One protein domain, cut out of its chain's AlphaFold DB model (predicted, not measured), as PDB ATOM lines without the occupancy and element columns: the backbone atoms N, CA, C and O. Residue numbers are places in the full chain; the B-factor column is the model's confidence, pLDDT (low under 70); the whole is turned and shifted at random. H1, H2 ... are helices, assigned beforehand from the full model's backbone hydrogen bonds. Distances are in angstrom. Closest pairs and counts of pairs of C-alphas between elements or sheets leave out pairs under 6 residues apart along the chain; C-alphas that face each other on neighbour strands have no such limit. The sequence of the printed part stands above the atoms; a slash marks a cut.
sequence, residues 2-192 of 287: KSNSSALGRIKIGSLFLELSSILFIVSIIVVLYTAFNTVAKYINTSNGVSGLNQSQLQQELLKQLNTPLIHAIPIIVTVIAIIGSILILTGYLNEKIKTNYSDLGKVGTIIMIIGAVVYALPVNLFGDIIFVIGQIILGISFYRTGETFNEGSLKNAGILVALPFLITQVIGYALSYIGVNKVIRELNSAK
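This is residues 2 to 192 of the 287 residues of an uncharacterized protein of Sulfolobus acidocaldarius N8 (UniProt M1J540). Six helices, H1, H3, H4, H5, H6 and H7, pack side by side in a ring as an up-and-down bundle, each running against the one before it in the chain. The longest helix, H1, runs on far past this body, and H2 folds back beside its far part to make an arm; residues 45 to 51 stick out at its tip. The printed part has 191 residues with seven named helices, H1 to H7 in order, and no named strand: all helix. It is loose, with a radius of gyration of the C-alphas of 20.9 A, and spans 78 by 27 by 22 A, the arm adding to the length.

H1, residues 4 to 47, is 65.0 A long, from C-alpha 4 at (148.281, 131.375, 228.409) to C-alpha 47 at (135.884, 185.983, 261.350). H2 is residues 55 to 66; H3, residues 69 to 93, 36.6 A; H4, residues 103 to 120, 25.5 A; H5, residues 127 to 149, 33.4 A; H6, residues 153 to 163. H7, residues 167 to 190, 35.1 A, ends at (137.985, 123.918, 231.816).

H1, the hub, touches H3 at C-alphas Gly 14 and Gly 85, 3.9 A apart, their closest. With residues 5 to 26 alone it touches H7, closest C-alphas Lys 12 and Tyr 178, 4.8 A. With residues 32 to 43 alone it touches H2, a hairpin, at a shallow tilt of 29 degrees, opposite ways; the closest C-alphas, Thr 39 and Leu 62, are 6.4 A apart. H4 and H5, a hairpin, touch at C-alphas Gly 116 and Phe 132, 4.1 A, their closest. H1 and H5 are apart. Every O i to N i+4 pair is within hydrogen-bond range in H1, H2, H4, H5 and H6; in H3 19 of 21 are, in H7 19 of 20.

The C-alphas farthest apart, of Ser 51 and Lys 192, are 78.6 A apart. The printed part has no cut, and no link is long. pLDDT is under 70 at residues 2 to 5, 47 to 53, 96 to 101, 124 and 190 to 192.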
ATOM      1  N   LYS A   2     149.738 125.583 229.129       45.00
ATOM      2  CA  LYS A   2     150.074 126.065 230.509       45.00
ATOM      3  C   LYS A   2     150.556 127.533 230.603       45.00
ATOM      4  O   LYS A   2     150.666 128.083 231.686       45.00
ATOM      5  N   SER A   3     150.880 128.138 229.465       54.59
ATOM      6  CA  SER A   3     151.506 129.451 229.345       54.59
ATOM      7  C   SER A   3     150.531 130.596 229.043       54.59
ATOM      8  O   SER A   3     150.942 131.745 229.146       54.59
ATOM      9  N   ASN A   4     149.274 130.318 228.670       62.16
ATOM     10  CA  ASN A   4     148.281 131.375 228.409       62.16
ATOM     11  C   ASN A   4     147.572 131.781 229.703       62.16
ATOM     12  O   ASN A   4     147.304 132.958 229.922       62.16
ATOM     13  N   SER A   5     147.348 130.818 230.603       67.12
ATOM     14  CA  SER A   5     146.801 131.075 231.935       67.12
ATOM     15  C   SER A   5     147.743 131.916 232.799       67.12
ATOM     16  O   SER A   5     147.273 132.747 233.571       67.12
ATOM     17  N   SER A   6     149.065 131.769 232.642       81.06
ATOM     18  CA  SER A   6     150.039 132.604 233.355       81.06
ATOM     19  C   SER A   6     150.072 134.044 232.835       81.06
ATOM     20  O   SER A   6     150.190 134.974 233.629       81.06
ATOM     21  N   ALA A   7     149.916 134.247 231.524       87.06
ATOM     22  CA  ALA A   7     149.866 135.571 230.912       87.06
ATOM     23  C   ALA A   7     148.574 136.326 231.271       87.06
ATOM     24  O   ALA A   7     148.637 137.442 231.784       87.06
ATOM     25  N   LEU A   8     147.409 135.687 231.112       89.25
ATOM     26  CA  LEU A   8     146.127 136.249 231.553       89.25
ATOM     27  C   LEU A   8     146.103 136.460 233.073       89.25
ATOM     28  O   LEU A   8     145.539 137.439 233.551       89.25
ATOM     29  N   GLY A   9     146.768 135.592 233.842       91.31
ATOM     30  CA  GLY A   9     146.935 135.761 235.285       91.31
ATOM     31  C   GLY A   9     147.636 137.070 235.658       91.31
ATOM     32  O   GLY A   9     147.233 137.720 236.620       91.31
ATOM     33  N   ARG A  10     148.626 137.511 234.872       93.94
ATOM     34  CA  ARG A  10     149.290 138.809 235.073       93.94
ATOM     35  C   ARG A  10     148.368 139.983 234.753       93.94
ATOM     36  O   ARG A  10     148.326 140.925 235.536       93.94
ATOM     37  N   ILE A  11     147.580 139.896 233.678       94.31
ATOM     38  CA  ILE A  11     146.571 140.917 233.335       94.31
ATOM     39  C   ILE A  11     145.518 141.026 234.445       94.31
ATOM     40  O   ILE A  11     145.171 142.129 234.868       94.31
ATOM     41  N   LYS A  12     145.060 139.884 234.970       95.62
ATOM     42  CA  LYS A  12     144.139 139.816 236.109       95.62
ATOM     43  C   LYS A  12     144.716 140.530 237.332       95.62
ATOM     44  O   LYS A  12     144.075 141.429 237.860       95.62
ATOM     45  N   ILE A  13     145.911 140.143 237.784       96.88
ATOM     46  CA  ILE A  13     146.524 140.746 238.979       96.88
ATOM     47  C   ILE A  13     146.793 142.233 238.740       96.88
ATOM     48  O   ILE A  13     146.472 143.046 239.598       96.88
ATOM     49  N   GLY A  14     147.307 142.614 237.572       97.25
ATOM     50  CA  GLY A  14     147.536 144.019 237.254       97.25
ATOM     51  C   GLY A  14     146.253 144.857 237.276       97.25
ATOM     52  O   GLY A  14     146.274 145.966 237.799       97.25
ATOM     53  N   SER A  15     145.119 144.299 236.836       97.56
ATOM     54  CA  SER A  15     143.809 144.964 236.942       97.56
ATOM     55  C   SER A  15     143.404 145.221 238.399       97.56
ATOM     56  O   SER A  15     142.907 146.298 238.699       97.56
ATOM     57  N   LEU A  16     143.697 144.297 239.323       97.62
ATOM     58  CA  LEU A  16     143.449 144.497 240.760       97.62
ATOM     59  C   LEU A  16     144.298 145.641 241.342       97.62
ATOM     60  O   LEU A  16     143.819 146.427 242.154       97.62
ATOM     61  N   PHE A  17     145.563 145.750 240.929       98.12
ATOM     62  CA  PHE A  17     146.427 146.858 241.355       98.12
ATOM     63  C   PHE A  17     145.920 148.205 240.821       98.12
ATOM     64  O   PHE A  17     145.941 149.193 241.552       98.12
ATOM     65  N   LEU A  18     145.430 148.248 239.579       97.50
ATOM     66  CA  LEU A  18     144.834 149.462 239.011       97.50
ATOM     67  C   LEU A  18     143.503 149.835 239.677       97.50
ATOM     68  O   LEU A  18     143.252 151.017 239.909       97.50
ATOM     69  N   GLU A  19     142.683 148.850 240.049       97.12
ATOM     70  CA  GLU A  19     141.484 149.063 240.866       97.12
ATOM     71  C   GLU A  19     141.850 149.693 242.216       97.12
ATOM     72  O   GLU A  19     141.325 150.749 242.571       97.12
ATOM     73  N   LEU A  20     142.812 149.099 242.932       97.12
ATOM     74  CA  LEU A  20     143.283 149.609 244.219       97.12
ATOM     75  C   LEU A  20     143.848 151.030 244.100       97.12
ATOM     76  O   LEU A  20     143.528 151.888 244.920       97.12
ATOM     77  N   SER A  21     144.658 151.292 243.071       95.88
ATOM     78  CA  SER A  21     145.190 152.630 242.796       95.88
ATOM     79  C   SER A  21     144.063 153.645 242.570       95.88
ATOM     80  O   SER A  21     144.069 154.712 243.181       95.88
ATOM     81  N   SER A  22     143.039 153.282 241.790       94.75
ATOM     82  CA  SER A  22     141.880 154.144 241.518       94.75
ATOM     83  C   SER A  22     141.085 154.462 242.793       94.75
ATOM     84  O   SER A  22     140.694 155.609 243.013       94.75
ATOM     85  N   ILE A  23     140.889 153.476 243.675       95.94
ATOM     86  CA  ILE A  23     140.227 153.675 244.976       95.94
ATOM     87  C   ILE A  23     141.044 154.628 245.855       95.94
ATOM     88  O   ILE A  23     140.499 155.589 246.401       95.94
ATOM     89  N   LEU A  24     142.353 154.397 245.973       94.81
ATOM     90  CA  LEU A  24     143.235 155.246 246.774       94.81
ATOM     91  C   LEU A  24     143.308 156.676 246.223       94.81
ATOM     92  O   LEU A  24     143.357 157.626 247.002       94.81
ATOM     93  N   PHE A  25     143.246 156.853 244.903       92.69
ATOM     94  CA  PHE A  25     143.161 158.172 244.282       92.69
ATOM     95  C   PHE A  25     141.883 158.920 244.695       92.69
ATOM     96  O   PHE A  25     141.953 160.074 245.114       92.69
ATOM     97  N   ILE A  26     140.723 158.250 244.680       93.31
ATOM     98  CA  ILE A  26     139.456 158.837 245.149       93.31
ATOM     99  C   ILE A  26     139.551 159.223 246.631       93.31
ATOM    100  O   ILE A  26     139.173 160.335 247.001       93.31
ATOM    101  N   VAL A  27     140.098 158.344 247.477       91.94
ATOM    102  CA  VAL A  27     140.326 158.642 248.900       91.94
ATOM    103  C   VAL A  27     141.238 159.863 249.065       91.94
ATOM    104  O   VAL A  27     140.952 160.727 249.891       91.94
ATOM    105  N   SER A  28     142.286 159.981 248.245       89.94
ATOM    106  CA  SER A  28     143.199 161.133 248.253       89.94
ATOM    107  C   SER A  28     142.457 162.438 247.976       89.94
ATOM    108  O   SER A  28     142.622 163.407 248.714       89.94
ATOM    109  N   ILE A  29     141.588 162.451 246.959       90.19
ATOM    110  CA  ILE A  29     140.755 163.613 246.626       90.19
ATOM    111  C   ILE A  29     139.832 163.967 247.796       90.19
ATOM    112  O   ILE A  29     139.753 165.134 248.175       90.19
ATOM    113  N   ILE A  30     139.172 162.977 248.406       91.56
ATOM    114  CA  ILE A  30     138.281 163.198 249.557       91.56
ATOM    115  C   ILE A  30     139.047 163.821 250.731       91.56
ATOM    116  O   ILE A  30     138.560 164.774 251.332       91.56
ATOM    117  N   VAL A  31     140.252 163.332 251.039       88.88
ATOM    118  CA  VAL A  31     141.094 163.876 252.119       88.88
ATOM    119  C   VAL A  31     141.504 165.324 251.838       88.88
ATOM    120  O   VAL A  31     141.438 166.161 252.744       88.88
ATOM    121  N   VAL A  32     141.887 165.645 250.599       87.62
ATOM    122  CA  VAL A  32     142.235 167.019 250.202       87.62
ATOM    123  C   VAL A  32     141.021 167.942 250.327       87.62
ATOM    124  O   VAL A  32     141.125 169.002 250.944       87.62
ATOM    125  N   LEU A  33     139.858 167.522 249.817       89.75
ATOM    126  CA  LEU A  33     138.615 168.291 249.913       89.75
ATOM    127  C   LEU A  33     138.185 168.501 251.366       89.75
ATOM    128  O   LEU A  33     137.846 169.618 251.741       89.75
ATOM    129  N   TYR A  34     138.242 167.458 252.196       89.75
ATOM    130  CA  TYR A  34     137.901 167.535 253.616       89.75
ATOM    131  C   TYR A  34     138.817 168.506 254.367       89.75
ATOM    132  O   TYR A  34     138.337 169.358 255.116       89.75
ATOM    133  N   THR A  35     140.130 168.415 254.134       85.69
ATOM    134  CA  THR A  35     141.115 169.336 254.720       85.69
ATOM    135  C   THR A  35     140.797 170.776 254.325       85.69
ATOM    136  O   THR A  35     140.624 171.614 255.206       85.69
ATOM    137  N   ALA A  36     140.621 171.042 253.026       83.69
ATOM    138  CA  ALA A  36     140.308 172.375 252.515       83.69
ATOM    139  C   ALA A  36     139.000 172.936 253.099       83.69
ATOM    140  O   ALA A  36     138.952 174.092 253.525       83.69
ATOM    141  N   PHE A  37     137.947 172.115 253.173       87.81
ATOM    142  CA  PHE A  37     136.650 172.524 253.709       87.81
ATOM    143  C   PHE A  37     136.743 172.903 255.191       87.81
ATOM    144  O   PHE A  37     136.215 173.935 255.603       87.81
ATOM    145  N   ASN A  38     137.477 172.122 255.987       85.19
ATOM    146  CA  ASN A  38     137.701 172.420 257.400       85.19
ATOM    147  C   ASN A  38     138.517 173.697 257.612       85.19
ATOM    148  O   ASN A  38     138.215 174.465 258.529       85.19
ATOM    149  N   THR A  39     139.523 173.962 256.770       83.00
ATOM    150  CA  THR A  39     140.278 175.221 256.835       83.00
ATOM    151  C   THR A  39     139.362 176.421 256.585       83.00
ATOM    152  O   THR A  39     139.394 177.392 257.342       83.00
ATOM    153  N   VAL A  40     138.501 176.337 255.564       81.19
ATOM    154  CA  VAL A  40     137.537 177.395 255.223       81.19
ATOM    155  C   VAL A  40     136.495 177.576 256.331       81.19
ATOM    156  O   VAL A  40     136.232 178.703 256.747       81.19
ATOM    157  N   ALA A  41     135.941 176.489 256.874       83.38
ATOM    158  CA  ALA A  41     134.970 176.555 257.966       83.38
ATOM    159  C   ALA A  41     135.561 177.209 259.228       83.38
ATOM    160  O   ALA A  41     134.915 178.051 259.857       83.38
ATOM    161  N   LYS A  42     136.814 176.881 259.575       81.81
ATOM    162  CA  LYS A  42     137.531 177.520 260.687       81.81
ATOM    163  C   LYS A  42     137.678 179.026 260.462       81.81
ATOM    164  O   LYS A  42     137.422 179.794 261.385       81.81
ATOM    165  N   TYR A  43     138.027 179.445 259.244       76.50
ATOM    166  CA  TYR A  43     138.132 180.861 258.888       76.50
ATOM    167  C   TYR A  43     136.812 181.614 259.075       76.50
ATOM    168  O   TYR A  43     136.792 182.646 259.745       76.50
ATOM    169  N   ILE A  44     135.709 181.067 258.549       77.88
ATOM    170  CA  ILE A  44     134.377 181.674 258.671       77.88
ATOM    171  C   ILE A  44     134.015 181.861 260.152       77.88
ATOM    172  O   ILE A  44     133.655 182.962 260.568       77.88
ATOM    173  N   ASN A  45     134.208 180.830 260.979       77.56
ATOM    174  CA  ASN A  45     133.875 180.885 262.405       77.56
ATOM    175  C   ASN A  45     134.757 181.861 263.204       77.56
ATOM    176  O   ASN A  45     134.260 182.515 264.116       77.56
ATOM    177  N   THR A  46     136.046 181.995 262.871       70.56
ATOM    178  CA  THR A  46     136.939 182.969 263.527       70.56
ATOM    179  C   THR A  46     136.621 184.411 263.114       70.56
ATOM    180  O   THR A  46     136.648 185.299 263.963       70.56
ATOM    181  N   SER A  47     136.245 184.646 261.850       63.06
ATOM    182  CA  SER A  47     135.884 185.983 261.350       63.06
ATOM    183  C   SER A  47     134.632 186.577 262.013       63.06
ATOM    184  O   SER A  47     134.521 187.795 262.129       63.06
ATOM    185  N   ASN A  48     133.735 185.723 262.519       64.19
ATOM    186  CA  ASN A  48     132.522 186.132 263.227       64.19
ATOM    187  C   ASN A  48     132.760 186.493 264.711       64.19
ATOM    188  O   ASN A  48     131.834 186.971 265.362       64.19
ATOM    189  N   GLY A  49     133.960 186.248 265.262       59.12
ATOM    190  CA  GLY A  49     134.236 186.377 266.703       59.12
ATOM    191  C   GLY A  49     135.345 187.358 267.099       59.12
ATOM    192  O   GLY A  49     135.291 187.902 268.198       59.12
ATOM    193  N   VAL A  50     136.346 187.608 266.247       55.34
ATOM    194  CA  VAL A  50     137.463 188.532 266.523       55.34
ATOM    195  C   VAL A  50     137.946 189.144 265.205       55.34
ATOM    196  O   VAL A  50     137.992 188.455 264.187       55.34
ATOM    197  N   SER A  51     138.304 190.431 265.248       55.66
ATOM    198  CA  SER A  51     138.956 191.248 264.213       55.66
ATOM    199  C   SER A  51     139.694 190.418 263.157       55.66
ATOM    200  O   SER A  51     140.675 189.738 263.459       55.66
ATOM    201  N   GLY A  52     139.171 190.463 261.931       56.44
ATOM    202  CA  GLY A  52     139.405 189.480 260.881       56.44
ATOM    203  C   GLY A  52     140.865 189.177 260.555       56.44
ATOM    204  O   GLY A  52     141.698 190.069 260.392       56.44
ATOM    205  N   LEU A  53     141.138 187.886 260.359       57.31
ATOM    206  CA  LEU A  53     142.293 187.457 259.584       57.31
ATOM    207  C   LEU A  53     142.155 188.044 258.172       57.31
ATOM    208  O   LEU A  53     141.150 187.823 257.485       57.31
ATOM    209  N   ASN A  54     143.159 188.802 257.742       72.19
ATOM    210  CA  ASN A  54     143.208 189.339 256.387       72.19
ATOM    211  C   ASN A  54     143.314 188.184 255.370       72.19
ATOM    212  O   ASN A  54     143.805 187.098 255.673       72.19
ATOM    213  N   GLN A  55     142.804 188.386 254.151       75.56
ATOM    214  CA  GLN A  55     142.704 187.346 253.109       75.56
ATOM    215  C   GLN A  55     144.041 186.618 252.846       75.56
ATOM    216  O   GLN A  55     144.060 185.429 252.530       75.56
ATOM    217  N   SER A  56     145.162 187.313 253.049       78.88
ATOM    218  CA  SER A  56     146.518 186.770 252.967       78.88
ATOM    219  C   SER A  56     146.840 185.739 254.058       78.88
ATOM    220  O   SER A  56     147.488 184.737 253.764       78.88
ATOM    221  N   GLN A  57     146.367 185.915 255.296       78.69
ATOM    222  CA  GLN A  57     146.540 184.932 256.375       78.69
ATOM    223  C   GLN A  57     145.751 183.645 256.110       78.69
ATOM    224  O   GLN A  57     146.271 182.554 256.342       78.69
ATOM    225  N   LEU A  58     144.533 183.752 255.564       75.00
ATOM    226  CA  LEU A  58     143.760 182.581 255.135       75.00
ATOM    227  C   LEU A  58     144.492 181.802 254.040       75.00
ATOM    228  O   LEU A  58     144.603 180.580 254.122       75.00
ATOM    229  N   GLN A  59     145.013 182.506 253.033       78.94
ATOM    230  CA  GLN A  59     145.787 181.883 251.961       78.94
ATOM    231  C   GLN A  59     147.032 181.172 252.503       78.94
ATOM    232  O   GLN A  59     147.305 180.047 252.095       78.94
ATOM    233  N   GLN A  60     147.760 181.770 253.450       84.44
ATOM    234  CA  GLN A  60     148.935 181.132 254.050       84.44
ATOM    235  C   GLN A  60     148.588 179.888 254.876       84.44
ATOM    236  O   GLN A  60     149.309 178.896 254.795       84.44
ATOM    237  N   GLU A  61     147.497 179.902 255.643       79.12
ATOM    238  CA  GLU A  61     147.073 178.719 256.405       79.12
ATOM    239  C   GLU A  61     146.526 177.606 255.503       79.12
ATOM    240  O   GLU A  61     146.848 176.437 255.719       79.12
ATOM    241  N   LEU A  62     145.793 177.950 254.437       77.56
ATOM    242  CA  LEU A  62     145.416 176.991 253.392       77.56
ATOM    243  C   LEU A  62     146.656 176.371 252.744       77.56
ATOM    244  O   LEU A  62     146.746 175.150 252.642       77.56
ATOM    245  N   LEU A  63     147.640 177.190 252.364       81.25
ATOM    246  CA  LEU A  63     148.885 176.707 251.770       81.25
ATOM    247  C   LEU A  63     149.666 175.806 252.730       81.25
ATOM    248  O   LEU A  63     150.144 174.765 252.302       81.25
ATOM    249  N   LYS A  64     149.766 176.134 254.024       83.88
ATOM    250  CA  LYS A  64     150.429 175.259 255.008       83.88
ATOM    251  C   LYS A  64     149.734 173.908 255.152       83.88
ATOM    252  O   LYS A  64     150.417 172.889 255.214       83.88
ATOM    253  N   GLN A  65     148.401 173.886 255.212       78.75
ATOM    254  CA  GLN A  65     147.651 172.633 255.354       78.75
ATOM    255  C   GLN A  65     147.719 171.781 254.086       78.75
ATOM    256  O   GLN A  65     147.929 170.571 254.180       78.75
ATOM    257  N   LEU A  66     147.619 172.412 252.913       76.69
ATOM    258  CA  LEU A  66     147.792 171.747 251.622       76.69
ATOM    259  C   LEU A  66     149.239 171.288 251.396       76.69
ATOM    260  O   LEU A  66     149.459 170.284 250.726       76.69
ATOM    261  N   ASN A  67     150.220 171.961 252.009       79.00
ATOM    262  CA  ASN A  67     151.633 171.610 251.902       79.00
ATOM    263  C   ASN A  67     152.114 170.578 252.937       79.00
ATOM    264  O   ASN A  67     153.310 170.447 253.200       79.00
ATOM    265  N   THR A  68     151.193 169.835 253.553       81.56
ATOM    266  CA  THR A  68     151.577 168.773 254.484       81.56
ATOM    267  C   THR A  68     152.258 167.617 253.736       81.56
ATOM    268  O   THR A  68     151.854 167.270 252.618       81.56
ATOM    269  N   PRO A  69     153.274 166.964 254.336       81.81
ATOM    270  CA  PRO A  69     153.947 165.815 253.723       81.81
ATOM    271  C   PRO A  69     152.980 164.685 253.346       81.81
ATOM    272  O   PRO A  69     153.198 163.983 252.363       81.81
ATOM    273  N   LEU A  70     151.886 164.536 254.101       76.56
ATOM    274  CA  LEU A  70     150.866 163.519 253.861       76.56
ATOM    275  C   LEU A  70     150.142 163.726 252.520       76.56
ATOM    276  O   LEU A  70     149.960 162.761 251.782       76.56
ATOM    277  N   ILE A  71     149.783 164.969 252.176       81.38
ATOM    278  CA  ILE A  71     149.092 165.291 250.914       81.38
ATOM    279  C   ILE A  71     149.979 164.989 249.702       81.38
ATOM    280  O   ILE A  71     149.472 164.572 248.666       81.38
ATOM    281  N   HIS A  72     151.297 165.116 249.846       82.25
ATOM    282  CA  HIS A  72     152.258 164.800 248.790       82.25
ATOM    283  C   HIS A  72     152.610 163.310 248.714       82.25
ATOM    284  O   HIS A  72     152.842 162.785 247.627       82.25
ATOM    285  N   ALA A  73     152.637 162.607 249.849       86.38
ATOM    286  CA  ALA A  73     153.016 161.199 249.897       86.38
ATOM    287  C   ALA A  73     151.968 160.276 249.253       86.38
ATOM    288  O   ALA A  73     152.332 159.313 248.577       86.38
ATOM    289  N   ILE A  74     150.672 160.556 249.435       87.94
ATOM    290  CA  ILE A  74     149.612 159.662 248.945       87.94
ATOM    291  C   ILE A  74     149.586 159.585 247.403       87.94
ATOM    292  O   ILE A  74     149.620 158.464 246.890       87.94
ATOM    293  N   PRO A  75     149.610 160.697 246.635       87.25
ATOM    294  CA  PRO A  75     149.671 160.644 245.171       87.25
ATOM    295  C   PRO A  75     150.873 159.858 244.639       87.25
ATOM    296  O   PRO A  75     150.745 159.135 243.650       87.25
ATOM    297  N   ILE A  76     152.026 159.938 245.314       89.31
ATOM    298  CA  ILE A  76     153.220 159.162 244.952       89.31
ATOM    299  C   ILE A  76     152.945 157.664 245.120       89.31
ATOM    300  O   ILE A  76     153.177 156.891 244.192       89.31
ATOM    301  N   ILE A  77     152.396 157.246 246.266       91.94
ATOM    302  CA  ILE A  77     152.048 155.838 246.528       91.94
ATOM    303  C   ILE A  77     151.030 155.329 245.498       91.94
ATOM    304  O   ILE A  77     151.218 154.257 244.922       91.94
ATOM    305  N   VAL A  78     149.982 156.112 245.224       93.81
ATOM    306  CA  VAL A  78     148.953 155.805 244.216       93.81
ATOM    307  C   VAL A  78     149.582 155.578 242.841       93.81
ATOM    308  O   VAL A  78     149.275 154.580 242.182       93.81
ATOM    309  N   THR A  79     150.496 156.465 242.440       93.12
ATOM    310  CA  THR A  79     151.203 156.402 241.153       93.12
ATOM    311  C   THR A  79     152.099 155.168 241.070       93.12
ATOM    312  O   THR A  79     152.089 154.463 240.064       93.12
ATOM    313  N   VAL A  80     152.826 154.836 242.141       95.50
ATOM    314  CA  VAL A  80     153.668 153.630 242.194       95.50
ATOM    315  C   VAL A  80     152.825 152.361 242.040       95.50
ATOM    316  O   VAL A  80     153.169 151.489 241.242       95.50
ATOM    317  N   ILE A  81     151.690 152.265 242.741       97.06
ATOM    318  CA  ILE A  81     150.760 151.131 242.615       97.06
ATOM    319  C   ILE A  81     150.207 151.046 241.183       97.06
ATOM    320  O   ILE A  81     150.153 149.949 240.619       97.06
ATOM    321  N   ALA A  82     149.860 152.185 240.570       95.81
ATOM    322  CA  ALA A  82     149.401 152.236 239.182       95.81
ATOM    323  C   ALA A  82     150.467 151.715 238.209       95.81
ATOM    324  O   ALA A  82     150.172 150.884 237.347       95.81
ATOM    325  N   ILE A  83     151.720 152.151 238.367       97.06
ATOM    326  CA  ILE A  83     152.847 151.707 237.539       97.06
ATOM    327  C   ILE A  83     153.059 150.197 237.689       97.06
ATOM    328  O   ILE A  83     153.182 149.500 236.683       97.06
ATOM    329  N   ILE A  84     153.032 149.661 238.915       97.81
ATOM    330  CA  ILE A  84     153.160 148.215 239.159       97.81
ATOM    331  C   ILE A  84     152.032 147.444 238.459       97.81
ATOM    332  O   ILE A  84     152.303 146.481 237.736       97.81
ATOM    333  N   GLY A  85     150.778 147.880 238.622       97.56
ATOM    334  CA  GLY A  85     149.627 147.260 237.957       97.56
ATOM    335  C   GLY A  85     149.750 147.280 236.433       97.56
ATOM    336  O   GLY A  85     149.521 146.268 235.766       97.56
ATOM    337  N   SER A  86     150.221 148.401 235.890       97.56
ATOM    338  CA  SER A  86     150.478 148.580 234.461       97.56
ATOM    339  C   SER A  86     151.585 147.652 233.961       97.56
ATOM    340  O   SER A  86     151.409 146.969 232.959       97.56
ATOM    341  N   ILE A  87     152.707 147.530 234.674       97.38
ATOM    342  CA  ILE A  87     153.793 146.607 234.306       97.38
ATOM    343  C   ILE A  87     153.289 145.156 234.287       97.38
ATOM    344  O   ILE A  87     153.620 144.390 233.376       97.38
ATOM    345  N   LEU A  88     152.454 144.758 235.250       96.12
ATOM    346  CA  LEU A  88     151.858 143.420 235.259       96.12
ATOM    347  C   LEU A  88     150.974 143.183 234.027       96.12
ATOM    348  O   LEU A  88     151.126 142.157 233.364       96.12
ATOM    349  N   ILE A  89     150.123 144.144 233.662       95.94
ATOM    350  CA  ILE A  89     149.313 144.063 232.438       95.94
ATOM    351  C   ILE A  89     150.202 143.999 231.190       95.94
ATOM    352  O   ILE A  89     150.006 143.122 230.346       95.94
ATOM    353  N   LEU A  90     151.222 144.857 231.099       95.25
ATOM    354  CA  LEU A  90     152.157 144.897 229.976       95.25
ATOM    355  C   LEU A  90     152.866 143.553 229.805       95.25
ATOM    356  O   LEU A  90     152.881 143.003 228.709       95.25
ATOM    357  N   THR A  91     153.402 142.980 230.885       92.69
ATOM    358  CA  THR A  91     154.050 141.658 230.831       92.69
ATOM    359  C   THR A  91     153.075 140.539 230.464       92.69
ATOM    360  O   THR A  91     153.483 139.546 229.861       92.69
ATOM    361  N   GLY A  92     151.788 140.693 230.783       90.94
ATOM    362  CA  GLY A  92     150.725 139.824 230.291       90.94
ATOM    363  C   GLY A  92     150.561 139.908 228.772       90.94
ATOM    364  O   GLY A  92     150.592 138.878 228.101       90.94
ATOM    365  N   TYR A  93     150.458 141.120 228.221       90.38
ATOM    366  CA  TYR A  93     150.300 141.341 226.778       90.38
ATOM    367  C   TYR A  93     151.562 141.064 225.950       90.38
ATOM    368  O   TYR A  93     151.453 140.670 224.791       90.38
ATOM    369  N   LEU A  94     152.758 141.236 226.519       87.94
ATOM    370  CA  LEU A  94     154.028 140.885 225.872       87.94
ATOM    371  C   LEU A  94     154.199 139.373 225.677       87.94
ATOM    372  O   LEU A  94     155.039 138.953 224.887       87.94
ATOM    373  N   ASN A  95     153.411 138.543 226.363       82.50
ATOM    374  CA  ASN A  95     153.478 137.104 226.172       82.50
ATOM    375  C   ASN A  95     152.891 136.719 224.806       82.50
ATOM    376  O   ASN A  95     151.678 136.757 224.602       82.50
ATOM    377  N   GLU A  96     153.758 136.284 223.889       63.75
ATOM    378  CA  GLU A  96     153.436 135.964 222.488       63.75
ATOM    379  C   GLU A  96     152.324 134.925 222.297       63.75
ATOM    380  O   GLU A  96     151.803 134.756 221.195       63.75
ATOM    381  N   LYS A  97     151.947 134.206 223.355       65.06
ATOM    382  CA  LYS A  97     150.913 133.174 223.291       65.06
ATOM    383  C   LYS A  97     149.496 133.706 223.522       65.06
ATOM    384  O   LYS A  97     148.539 132.974 223.270       65.06
ATOM    385  N   ILE A  98     149.350 134.974 223.919       63.81
ATOM    386  CA  ILE A  98     148.117 135.758 223.751       63.81
ATOM    387  C   ILE A  98     148.232 136.525 222.421       63.81
ATOM    388  O   ILE A  98     148.286 137.751 222.375       63.81
ATOM    389  N   LYS A  99     148.311 135.802 221.299       59.84
ATOM    390  CA  LYS A  99     148.130 136.394 219.965       59.84
ATOM    391  C   LYS A  99     146.635 136.507 219.683       59.84
ATOM    392  O   LYS A  99     146.070 135.745 218.908       59.84
ATOM    393  N   THR A 100     145.976 137.434 220.367       64.25
ATOM    394  CA  THR A 100     144.763 138.033 219.809       64.25
ATOM    395  C   THR A 100     145.207 139.149 218.868       64.25
ATOM    396  O   THR A 100     146.258 139.752 219.092       64.25
ATOM    397  N   ASN A 101     144.404 139.483 217.856       63.03
ATOM    398  CA  ASN A 101     144.671 140.618 216.954       63.03
ATOM    399  C   ASN A 101     144.738 141.984 217.678       63.03
ATOM    400  O   ASN A 101     144.911 143.020 217.048       63.03
ATOM    401  N   TYR A 102     144.575 141.992 219.002       73.69
ATOM    402  CA  TYR A 102     144.428 143.177 219.833       73.69
ATOM    403  C   TYR A 102     145.414 143.202 221.008       73.69
ATOM    404  O   TYR A 102     145.395 144.148 221.792       73.69
ATOM    405  N   SER A 103     146.304 142.208 221.137       81.50
ATOM    406  CA  SER A 103     147.341 142.235 222.175       81.50
ATOM    407  C   SER A 103     148.323 143.388 221.971       81.50
ATOM    408  O   SER A 103     148.818 143.940 222.950       81.50
ATOM    409  N   ASP A 104     148.533 143.823 220.728       89.31
ATOM    410  CA  ASP A 104     149.365 144.985 220.413       89.31
ATOM    411  C   ASP A 104     148.748 146.302 220.903       89.31
ATOM    412  O   ASP A 104     149.464 147.133 221.458       89.31
ATOM    413  N   LEU A 105     147.419 146.457 220.826       91.38
ATOM    414  CA  LEU A 105     146.717 147.592 221.443       91.38
ATOM    415  C   LEU A 105     146.909 147.589 222.961       91.38
ATOM    416  O   LEU A 105     147.229 148.624 223.540       91.38
ATOM    417  N   GLY A 106     146.783 146.421 223.599       92.31
ATOM    418  CA  GLY A 106     147.041 146.263 225.029       92.31
ATOM    419  C   GLY A 106     148.456 146.687 225.428       92.31
ATOM    420  O   GLY A 106     148.620 147.431 226.397       92.31
ATOM    421  N   LYS A 107     149.477 146.287 224.656       94.44
ATOM    422  CA  LYS A 107     150.874 146.710 224.872       94.44
ATOM    423  C   LYS A 107     151.017 148.223 224.753       94.44
ATOM    424  O   LYS A 107     151.511 148.855 225.682       94.44
ATOM    425  N   VAL A 108     150.574 148.789 223.630       95.38
ATOM    426  CA  VAL A 108     150.722 150.219 223.326       95.38
ATOM    427  C   VAL A 108     150.008 151.069 224.372       95.38
ATOM    428  O   VAL A 108     150.629 151.956 224.951       95.38
ATOM    429  N   GLY A 109     148.747 150.756 224.685       96.12
ATOM    430  CA  GLY A 109     147.980 151.486 225.697       96.12
ATOM    431  C   GLY A 109     148.650 151.451 227.067       96.12
ATOM    432  O   GLY A 109     148.802 152.485 227.713       96.12
ATOM    433  N   THR A 110     149.154 150.284 227.477       96.69
ATOM    434  CA  THR A 110     149.828 150.146 228.774       96.69
ATOM    435  C   THR A 110     151.171 150.881 228.823       96.69
ATOM    436  O   THR A 110     151.488 151.493 229.839       96.69
ATOM    437  N   ILE A 111     151.953 150.875 227.736       97.56
ATOM    438  CA  ILE A 111     153.209 151.639 227.641       97.56
ATOM    439  C   ILE A 111     152.932 153.138 227.752       97.56
ATOM    440  O   ILE A 111     153.576 153.819 228.547       97.56
ATOM    441  N   ILE A 112     151.954 153.644 226.996       97.44
ATOM    442  CA  ILE A 112     151.559 155.057 227.040       97.44
ATOM    443  C   ILE A 112     151.104 155.433 228.455       97.44
ATOM    444  O   ILE A 112     151.526 156.460 228.977       97.44
ATOM    445  N   MET A 113     150.318 154.575 229.110       96.25
ATOM    446  CA  MET A 113     149.858 154.802 230.480       96.25
ATOM    447  C   MET A 113     151.025 154.862 231.483       96.25
ATOM    448  O   MET A 113     151.052 155.750 232.330       96.25
ATOM    449  N   ILE A 114     152.034 153.988 231.358       97.00
ATOM    450  CA  ILE A 114     153.252 154.039 232.192       97.00
ATOM    451  C   ILE A 114     154.021 155.342 231.955       97.00
ATOM    452  O   ILE A 114     154.416 155.994 232.918       97.00
ATOM    453  N   ILE A 115     154.219 155.738 230.694       95.81
ATOM    454  CA  ILE A 115     154.899 156.997 230.354       95.81
ATOM    455  C   ILE A 115     154.139 158.179 230.963       95.81
ATOM    456  O   ILE A 115     154.755 159.016 231.616       95.81
ATOM    457  N   GLY A 116     152.813 158.216 230.815       94.81
ATOM    458  CA  GLY A 116     151.961 159.246 231.407       94.81
ATOM    459  C   GLY A 116     152.104 159.322 232.925       94.81
ATOM    460  O   GLY A 116     152.331 160.403 233.456       94.81
ATOM    461  N   ALA A 117     152.085 158.177 233.617       93.19
ATOM    462  CA  ALA A 117     152.265 158.109 235.068       93.19
ATOM    463  C   ALA A 117     153.652 158.596 235.525       93.19
ATOM    464  O   ALA A 117     153.767 159.309 236.521       93.19
ATOM    465  N   VAL A 118     154.716 158.243 234.795       93.31
ATOM    466  CA  VAL A 118     156.083 158.705 235.093       93.31
ATOM    467  C   VAL A 118     156.216 160.207 234.855       93.31
ATOM    468  O   VAL A 118     156.815 160.902 235.670       93.31
ATOM    469  N   VAL A 119     155.640 160.721 233.766       92.44
ATOM    470  CA  VAL A 119     155.636 162.156 233.457       92.44
ATOM    471  C   VAL A 119     154.813 162.937 234.483       92.44
ATOM    472  O   VAL A 119     155.251 164.003 234.906       92.44
ATOM    473  N   TYR A 120     153.670 162.399 234.918       88.56
ATOM    474  CA  TYR A 120     152.831 162.972 235.974       88.56
ATOM    475  C   TYR A 120     153.577 163.099 237.309       88.56
ATOM    476  O   TYR A 120     153.421 164.089 238.017       88.56
ATOM    477  N   ALA A 121     154.444 162.137 237.640       86.94
ATOM    478  CA  ALA A 121     155.255 162.190 238.854       86.94
ATOM    479  C   ALA A 121     156.326 163.303 238.839       86.94
ATOM    480  O   ALA A 121     156.944 163.567 239.873       86.94
ATOM    481  N   LEU A 122     156.569 163.957 237.696       86.75
ATOM    482  CA  LEU A 122     157.492 165.084 237.599       86.75
ATOM    483  C   LEU A 122     156.783 166.395 237.999       86.75
ATOM    484  O   LEU A 122     155.686 166.671 237.518       86.75
ATOM    485  N   PRO A 123     157.422 167.263 238.804       71.25
ATOM    486  CA  PRO A 123     156.772 168.369 239.525       71.25
ATOM    487  C   PRO A 123     156.167 169.515 238.684       71.25
ATOM    488  O   PRO A 123     155.759 170.520 239.257       71.25
ATOM    489  N   VAL A 124     156.109 169.428 237.348       64.50
ATOM    490  CA  VAL A 124     155.712 170.566 236.489       64.50
ATOM    491  C   VAL A 124     154.880 170.184 235.255       64.50
ATOM    492  O   VAL A 124     154.780 170.982 234.324       64.50
ATOM    493  N   ASN A 125     154.308 168.974 235.183       75.06
ATOM    494  CA  ASN A 125     153.861 168.445 233.891       75.06
ATOM    495  C   ASN A 125     152.372 168.071 233.799       75.06
ATOM    496  O   ASN A 125     151.988 166.913 233.944       75.06
ATOM    497  N   LEU A 126     151.545 169.055 233.425       76.38
ATOM    498  CA  LEU A 126     150.124 168.875 233.072       76.38
ATOM    499  C   LEU A 126     149.906 167.906 231.892       76.38
ATOM    500  O   LEU A 126     148.810 167.383 231.710       76.38
ATOM    501  N   PHE A 127     150.936 167.642 231.079       87.75
ATOM    502  CA  PHE A 127     150.829 166.705 229.960       87.75
ATOM    503  C   PHE A 127     150.791 165.236 230.407       87.75
ATOM    504  O   PHE A 127     150.303 164.395 229.652       87.75
ATOM    505  N   GLY A 128     151.260 164.917 231.622       90.56
ATOM    506  CA  GLY A 128     151.265 163.549 232.147       90.56
ATOM    507  C   GLY A 128     149.865 162.942 232.226       90.56
ATOM    508  O   GLY A 128     149.661 161.823 231.755       90.56
ATOM    509  N   ASP A 129     148.889 163.715 232.714       88.44
ATOM    510  CA  ASP A 129     147.491 163.284 232.844       88.44
ATOM    511  C   ASP A 129     146.861 162.960 231.491       88.44
ATOM    512  O   ASP A 129     146.215 161.927 231.320       88.44
ATOM    513  N   ILE A 130     147.094 163.816 230.492       92.94
ATOM    514  CA  ILE A 130     146.561 163.629 229.139       92.94
ATOM    515  C   ILE A 130     147.130 162.346 228.526       92.94
ATOM    516  O   ILE A 130     146.384 161.532 227.981       92.94
ATOM    517  N   ILE A 131     148.445 162.137 228.645       95.62
ATOM    518  CA  ILE A 131     149.112 160.930 228.143       95.62
ATOM    519  C   ILE A 131     148.572 159.691 228.870       95.62
ATOM    520  O   ILE A 131     148.242 158.697 228.221       95.62
ATOM    521  N   PHE A 132     148.429 159.756 230.196       94.38
ATOM    522  CA  PHE A 132     147.889 158.660 230.997       94.38
ATOM    523  C   PHE A 132     146.473 158.277 230.548       94.38
ATOM    524  O   PHE A 132     146.211 157.102 230.285       94.38
ATOM    525  N   VAL A 133     145.590 159.266 230.373       94.56
ATOM    526  CA  VAL A 133     144.209 159.067 229.909       94.56
ATOM    527  C   VAL A 133     144.169 158.450 228.509       94.56
ATOM    528  O   VAL A 133     143.402 157.517 228.277       94.56
ATOM    529  N   ILE A 134     145.017 158.897 227.577       96.50
ATOM    530  CA  ILE A 134     145.111 158.289 226.239       96.50
ATOM    531  C   ILE A 134     145.505 156.810 226.345       96.50
ATOM    532  O   ILE A 134     144.876 155.952 225.721       96.50
ATOM    533  N   GLY A 135     146.516 156.494 227.160       97.00
ATOM    534  CA  GLY A 135     146.942 155.115 227.397       97.00
ATOM    535  C   GLY A 135     145.826 154.251 227.987       97.00
ATOM    536  O   GLY A 135     145.592 153.130 227.529       97.00
ATOM    537  N   GLN A 136     145.080 154.805 228.942       95.81
ATOM    538  CA  GLN A 136     143.933 154.159 229.573       95.81
ATOM    539  C   GLN A 136     142.790 153.882 228.585       95.81
ATOM    540  O   GLN A 136     142.245 152.778 228.587       95.81
ATOM    541  N   ILE A 137     142.460 154.830 227.700       97.38
ATOM    542  CA  ILE A 137     141.447 154.640 226.649       97.38
ATOM    543  C   ILE A 137     141.825 153.459 225.752       97.38
ATOM    544  O   ILE A 137     141.013 152.560 225.517       97.38
ATOM    545  N   ILE A 138     143.075 153.421 225.287       97.31
ATOM    546  CA  ILE A 138     143.576 152.344 224.422       97.31
ATOM    547  C   ILE A 138     143.552 150.998 225.163       97.31
ATOM    548  O   ILE A 138     143.137 149.983 224.593       97.31
ATOM    549  N   LEU A 139     143.940 150.976 226.442       96.06
ATOM    550  CA  LEU A 139     143.867 149.775 227.273       96.06
ATOM    551  C   LEU A 139     142.416 149.294 227.458       96.06
ATOM    552  O   LEU A 139     142.147 148.098 227.335       96.06
ATOM    553  N   GLY A 140     141.468 150.206 227.679       96.75
ATOM    554  CA  GLY A 140     140.041 149.887 227.752       96.75
ATOM    555  C   GLY A 140     139.516 149.263 226.455       96.75
ATOM    556  O   GLY A 140     138.864 148.217 226.488       96.75
ATOM    557  N   ILE A 141     139.890 149.814 225.294       95.62
ATOM    558  CA  ILE A 141     139.573 149.222 223.982       95.62
ATOM    559  C   ILE A 141     140.150 147.802 223.867       95.62
ATOM    560  O   ILE A 141     139.466 146.891 223.393       95.62
ATOM    561  N   SER A 142     141.382 147.586 224.333       94.19
ATOM    562  CA  SER A 142     142.007 146.260 224.351       94.19
ATOM    563  C   SER A 142     141.225 145.260 225.215       94.19
ATOM    564  O   SER A 142     140.973 144.132 224.776       94.19
ATOM    565  N   PHE A 143     140.771 145.654 226.410       95.06
ATOM    566  CA  PHE A 143     139.899 144.814 227.239       95.06
ATOM    567  C   PHE A 143     138.570 144.512 226.554       95.06
ATOM    568  O   PHE A 143     138.177 143.347 226.508       95.06
ATOM    569  N   TYR A 144     137.927 145.510 225.944       95.38
ATOM    570  CA  TYR A 144     136.677 145.317 225.209       95.38
ATOM    571  C   TYR A 144     136.833 144.253 224.114       95.38
ATOM    572  O   TYR A 144     136.069 143.288 224.059       95.38
ATOM    573  N   ARG A 145     137.868 144.395 223.276       90.81
ATOM    574  CA  ARG A 145     138.165 143.470 222.173       90.81
ATOM    575  C   ARG A 145     138.553 142.079 222.659       90.81
ATOM    576  O   ARG A 145     138.189 141.079 222.040       90.81
ATOM    577  N   THR A 146     139.270 141.999 223.776       87.44
ATOM    578  CA  THR A 146     139.594 140.722 224.419       87.44
ATOM    579  C   THR A 146     138.313 140.038 224.903       87.44
ATOM    580  O   THR A 146     138.107 138.867 224.604       87.44
ATOM    581  N   GLY A 147     137.414 140.770 225.567       87.31
ATOM    582  CA  GLY A 147     136.101 140.262 225.972       87.31
ATOM    583  C   GLY A 147     135.262 139.786 224.787       87.31
ATOM    584  O   GLY A 147     134.693 138.706 224.850       87.31
ATOM    585  N   GLU A 148     135.247 140.531 223.681       86.62
ATOM    586  CA  GLU A 148     134.582 140.131 222.431       86.62
ATOM    587  C   GLU A 148     135.165 138.829 221.853       86.62
ATOM    588  O   GLU A 148     134.415 137.935 221.477       86.62
ATOM    589  N   THR A 149     136.494 138.682 221.859       84.81
ATOM    590  CA  THR A 149     137.184 137.482 221.350       84.81
ATOM    591  C   THR A 149     136.844 136.228 222.159       84.81
ATOM    592  O   THR A 149     136.711 135.147 221.591       84.81
ATOM    593  N   PHE A 150     136.709 136.364 223.478       84.62
ATOM    594  CA  PHE A 150     136.381 135.254 224.377       84.62
ATOM    595  C   PHE A 150     134.885 135.156 224.710       84.62
ATOM    596  O   PHE A 150     134.513 134.350 225.549       84.62
ATOM    597  N   ASN A 151     134.025 135.958 224.068       86.50
ATOM    598  CA  ASN A 151     132.591 136.049 224.365       86.50
ATOM    599  C   ASN A 151     132.267 136.307 225.858       86.50
ATOM    600  O   ASN A 151     131.242 135.875 226.383       86.50
ATOM    601  N   GLU A 152     133.133 137.051 226.549       90.69
ATOM    602  CA  GLU A 152     133.031 137.320 227.983       90.69
ATOM    603  C   GLU A 152     132.484 138.727 228.254       90.69
ATOM    604  O   GLU A 152     133.204 139.733 228.245       90.69
ATOM    605  N   GLY A 153     131.178 138.801 228.536       91.44
ATOM    606  CA  GLY A 153     130.448 140.064 228.706       91.44
ATOM    607  C   GLY A 153     130.979 140.955 229.837       91.44
ATOM    608  O   GLY A 153     131.007 142.178 229.697       91.44
ATOM    609  N   SER A 154     131.471 140.366 230.935       95.06
ATOM    610  CA  SER A 154     132.079 141.134 232.033       95.06
ATOM    611  C   SER A 154     133.335 141.879 231.570       95.06
ATOM    612  O   SER A 154     133.489 143.057 231.883       95.06
ATOM    613  N   LEU A 155     134.195 141.228 230.780       94.00
ATOM    614  CA  LEU A 155     135.423 141.831 230.257       94.00
ATOM    615  C   LEU A 155     135.131 142.863 229.156       94.00
ATOM    616  O   LEU A 155     135.796 143.895 229.072       94.00
ATOM    617  N   LYS A 156     134.084 142.628 228.356       95.25
ATOM    618  CA  LYS A 156     133.589 143.597 227.372       95.25
ATOM    619  C   LYS A 156     133.149 144.903 228.045       95.25
ATOM    620  O   LYS A 156     133.612 145.980 227.673       95.25
ATOM    621  N   ASN A 157     132.302 144.800 229.069       96.31
ATOM    622  CA  ASN A 157     131.806 145.956 229.821       96.31
ATOM    623  C   ASN A 157     132.925 146.647 230.611       96.31
ATOM    624  O   ASN A 157     132.959 147.876 230.673       96.31
ATOM    625  N   ALA A 158     133.871 145.872 231.153       97.12
ATOM    626  CA  ALA A 158     135.074 146.403 231.783       97.12
ATOM    627  C   ALA A 158     135.837 147.343 230.845       97.12
ATOM    628  O   ALA A 158     136.175 148.455 231.237       97.12
ATOM    629  N   GLY A 159     136.058 146.925 229.595       96.25
ATOM    630  CA  GLY A 159     136.775 147.733 228.612       96.25
ATOM    631  C   GLY A 159     136.123 149.083 228.326       96.25
ATOM    632  O   GLY A 159     136.822 150.092 228.265       96.25
ATOM    633  N   ILE A 160     134.790 149.125 228.234       96.81
ATOM    634  CA  ILE A 160     134.038 150.380 228.060       96.81
ATOM    635  C   ILE A 160     134.248 151.298 229.268       96.81
ATOM    636  O   ILE A 160     134.556 152.472 229.103       96.81
ATOM    637  N   LEU A 161     134.108 150.763 230.481       97.62
ATOM    638  CA  LEU A 161     134.196 151.554 231.710       97.62
ATOM    639  C   LEU A 161     135.615 152.053 232.006       97.62
ATOM    640  O   LEU A 161     135.765 153.178 232.476       97.62
ATOM    641  N   VAL A 162     136.639 151.247 231.699       97.12
ATOM    642  CA  VAL A 162     138.050 151.656 231.785       97.12
ATOM    643  C   VAL A 162     138.357 152.755 230.772       97.12
ATOM    644  O   VAL A 162     139.089 153.680 231.100       97.12
ATOM    645  N   ALA A 163     137.789 152.686 229.563       96.56
ATOM    646  CA  ALA A 163     138.028 153.694 228.534       96.56
ATOM    647  C   ALA A 163     137.378 155.054 228.841       96.56
ATOM    648  O   ALA A 163     137.745 156.056 228.234       96.56
ATOM    649  N   LEU A 164     136.419 155.116 229.767       94.12
ATOM    650  CA  LEU A 164     135.813 156.376 230.177       94.12
ATOM    651  C   LEU A 164     136.658 157.044 231.274       94.12
ATOM    652  O   LEU A 164     136.865 156.447 232.335       94.12
ATOM    653  N   PRO A 165     137.099 158.303 231.088       85.25
ATOM    654  CA  PRO A 165     137.962 159.003 232.037       85.25
ATOM    655  C   PRO A 165     137.184 159.564 233.246       85.25
ATOM    656  O   PRO A 165     137.446 160.675 233.698       85.25
ATOM    657  N   PHE A 166     136.210 158.819 233.780       88.56
ATOM    658  CA  PHE A 166     135.492 159.185 235.002       88.56
ATOM    659  C   PHE A 166     135.981 158.338 236.181       88.56
ATOM    660  O   PHE A 166     136.058 157.116 236.098       88.56
ATOM    661  N   LEU A 167     136.264 158.974 237.319       84.00
ATOM    662  CA  LEU A 167     136.910 158.320 238.470       84.00
ATOM    663  C   LEU A 167     136.191 157.046 238.938       84.00
ATOM    664  O   LEU A 167     136.818 156.015 239.166       84.00
ATOM    665  N   ILE A 168     134.861 157.099 239.043       89.56
ATOM    666  CA  ILE A 168     134.057 155.973 239.539       89.56
ATOM    667  C   ILE A 168     133.966 154.853 238.492       89.56
ATOM    668  O   ILE A 168     133.992 153.674 238.849       89.56
ATOM    669  N   THR A 169     133.891 155.192 237.197       93.69
ATOM    670  CA  THR A 169     133.797 154.172 236.141       93.69
ATOM    671  C   THR A 169     135.073 153.352 236.058       93.69
ATOM    672  O   THR A 169     134.995 152.153 235.822       93.69
ATOM    673  N   GLN A 170     136.232 153.954 236.335       92.56
ATOM    674  CA  GLN A 170     137.517 153.256 236.322       92.56
ATOM    675  C   GLN A 170     137.611 152.180 237.408       92.56
ATOM    676  O   GLN A 170     138.037 151.065 237.112       92.56
ATOM    677  N   VAL A 171     137.146 152.469 238.631       95.69
ATOM    678  CA  VAL A 171     137.104 151.478 239.723       95.69
ATOM    679  C   VAL A 171     136.276 150.262 239.305       95.69
ATOM    680  O   VAL A 171     136.757 149.131 239.341       95.69
ATOM    681  N   ILE A 172     135.051 150.499 238.825       96.94
ATOM    682  CA  ILE A 172     134.145 149.429 238.384       96.94
ATOM    683  C   ILE A 172     134.731 148.693 237.170       96.94
ATOM    684  O   ILE A 172     134.650 147.467 237.078       96.94
ATOM    685  N   GLY A 173     135.343 149.427 236.243       97.62
ATOM    686  CA  GLY A 173     135.964 148.885 235.043       97.62
ATOM    687  C   GLY A 173     137.099 147.916 235.362       97.62
ATOM    688  O   GLY A 173     137.101 146.793 234.857       97.62
ATOM    689  N   TYR A 174     138.033 148.294 236.236       97.94
ATOM    690  CA  TYR A 174     139.138 147.417 236.623       97.94
ATOM    691  C   TYR A 174     138.675 146.202 237.441       97.94
ATOM    692  O   TYR A 174     139.152 145.093 237.180       97.94
ATOM    693  N   ALA A 175     137.675 146.363 238.316       97.56
ATOM    694  CA  ALA A 175     137.051 145.249 239.033       97.56
ATOM    695  C   ALA A 175     136.418 144.228 238.069       97.56
ATOM    696  O   ALA A 175     136.639 143.014 238.162       97.56
ATOM    697  N   LEU A 176     135.660 144.706 237.076       97.75
ATOM    698  CA  LEU A 176     135.071 143.843 236.052       97.75
ATOM    699  C   LEU A 176     136.128 143.211 235.146       97.75
ATOM    700  O   LEU A 176     135.940 142.069 234.726       97.75
ATOM    701  N   SER A 177     137.241 143.900 234.875       97.50
ATOM    702  CA  SER A 177     138.365 143.325 234.131       97.50
ATOM    703  C   SER A 177     138.970 142.152 234.900       97.50
ATOM    704  O   SER A 177     139.105 141.058 234.351       97.50
ATOM    705  N   TYR A 178     139.222 142.314 236.204       97.44
ATOM    706  CA  TYR A 178     139.692 141.233 237.073       97.44
ATOM    707  C   TYR A 178     138.763 140.009 237.026       97.44
ATOM    708  O   TYR A 178     139.218 138.879 236.813       97.44
ATOM    709  N   ILE A 179     137.454 140.229 237.197       96.88
ATOM    710  CA  ILE A 179     136.445 139.160 237.190       96.88
ATOM    711  C   ILE A 179     136.358 138.505 235.806       96.88
ATOM    712  O   ILE A 179     136.361 137.277 235.708       96.88
ATOM    713  N   GLY A 180     136.300 139.309 234.743       93.50
ATOM    714  CA  GLY A 180     136.179 138.854 233.361       93.50
ATOM    715  C   GLY A 180     137.388 138.038 232.916       93.50
ATOM    716  O   GLY A 180     137.234 136.911 232.457       93.50
ATOM    717  N   VAL A 181     138.607 138.531 233.153       93.44
ATOM    718  CA  VAL A 181     139.833 137.773 232.862       93.44
ATOM    719  C   VAL A 181     139.871 136.466 233.661       93.44
ATOM    720  O   VAL A 181     140.277 135.432 233.133       93.44
ATOM    721  N   ASN A 182     139.411 136.459 234.918       93.69
ATOM    722  CA  ASN A 182     139.337 135.229 235.708       93.69
ATOM    723  C   ASN A 182     138.371 134.193 235.111       93.69
ATOM    724  O   ASN A 182     138.681 133.001 235.142       93.69
ATOM    725  N   LYS A 183     137.229 134.622 234.561       90.31
ATOM    726  CA  LYS A 183     136.306 133.731 233.841       90.31
ATOM    727  C   LYS A 183     136.962 133.154 232.591       90.31
ATOM    728  O   LYS A 183     137.033 131.934 232.500       90.31
ATOM    729  N   VAL A 184     137.586 133.989 231.752       88.50
ATOM    730  CA  VAL A 184     138.356 133.529 230.577       88.50
ATOM    731  C   VAL A 184     139.403 132.481 230.976       88.50
ATOM    732  O   VAL A 184     139.513 131.429 230.352       88.50
ATOM    733  N   ILE A 185     140.173 132.724 232.044       88.31
ATOM    734  CA  ILE A 185     141.169 131.758 232.538       88.31
ATOM    735  C   ILE A 185     140.506 130.438 232.935       88.31
ATOM    736  O   ILE A 185     141.030 129.370 232.612       88.31
ATOM    737  N   ARG A 186     139.385 130.492 233.663       85.88
ATOM    738  CA  ARG A 186     138.651 129.292 234.076       85.88
ATOM    739  C   ARG A 186     138.141 128.527 232.869       85.88
ATOM    740  O   ARG A 186     138.360 127.329 232.826       85.88
ATOM    741  N   GLU A 187     137.558 129.197 231.886       82.75
ATOM    742  CA  GLU A 187     137.070 128.562 230.663       82.75
ATOM    743  C   GLU A 187     138.192 127.925 229.857       82.75
ATOM    744  O   GLU A 187     138.077 126.768 229.478       82.75
ATOM    745  N   LEU A 188     139.327 128.604 229.681       79.88
ATOM    746  CA  LEU A 188     140.492 128.022 229.007       79.88
ATOM    747  C   LEU A 188     141.065 126.814 229.761       79.88
ATOM    748  O   LEU A 188     141.570 125.876 229.144       79.88
ATOM    749  N   ASN A 189     140.997 126.825 231.092       77.31
ATOM    750  CA  ASN A 189     141.430 125.699 231.916       77.31
ATOM    751  C   ASN A 189     140.391 124.568 231.954       77.31
ATOM    752  O   ASN A 189     140.785 123.410 232.032       77.31
ATOM    753  N   SER A 190     139.096 124.876 231.878       67.06
ATOM    754  CA  SER A 190     137.985 123.918 231.816       67.06
ATOM    755  C   SER A 190     137.792 123.336 230.414       67.06
ATOM    756  O   SER A 190     137.318 122.214 230.284       67.06
ATOM    757  N   ALA A 191     138.228 124.052 229.374       57.09
ATOM    758  CA  ALA A 191     138.357 123.571 228.002       57.09
ATOM    759  C   ALA A 191     139.513 122.569 227.832       57.09
ATOM    760  O   ALA A 191     139.597 121.916 226.794       57.09
ATOM    761  N   LYS A 192     140.322 122.313 228.878       52.53
ATOM    762  CA  LYS A 192     140.833 120.951 229.114       52.53
ATOM    763  C   LYS A 192     139.670 120.060 229.554       52.53
ATOM    764  O   LYS A 192     139.627 119.560 230.678       52.53
TER     765      LYS A 192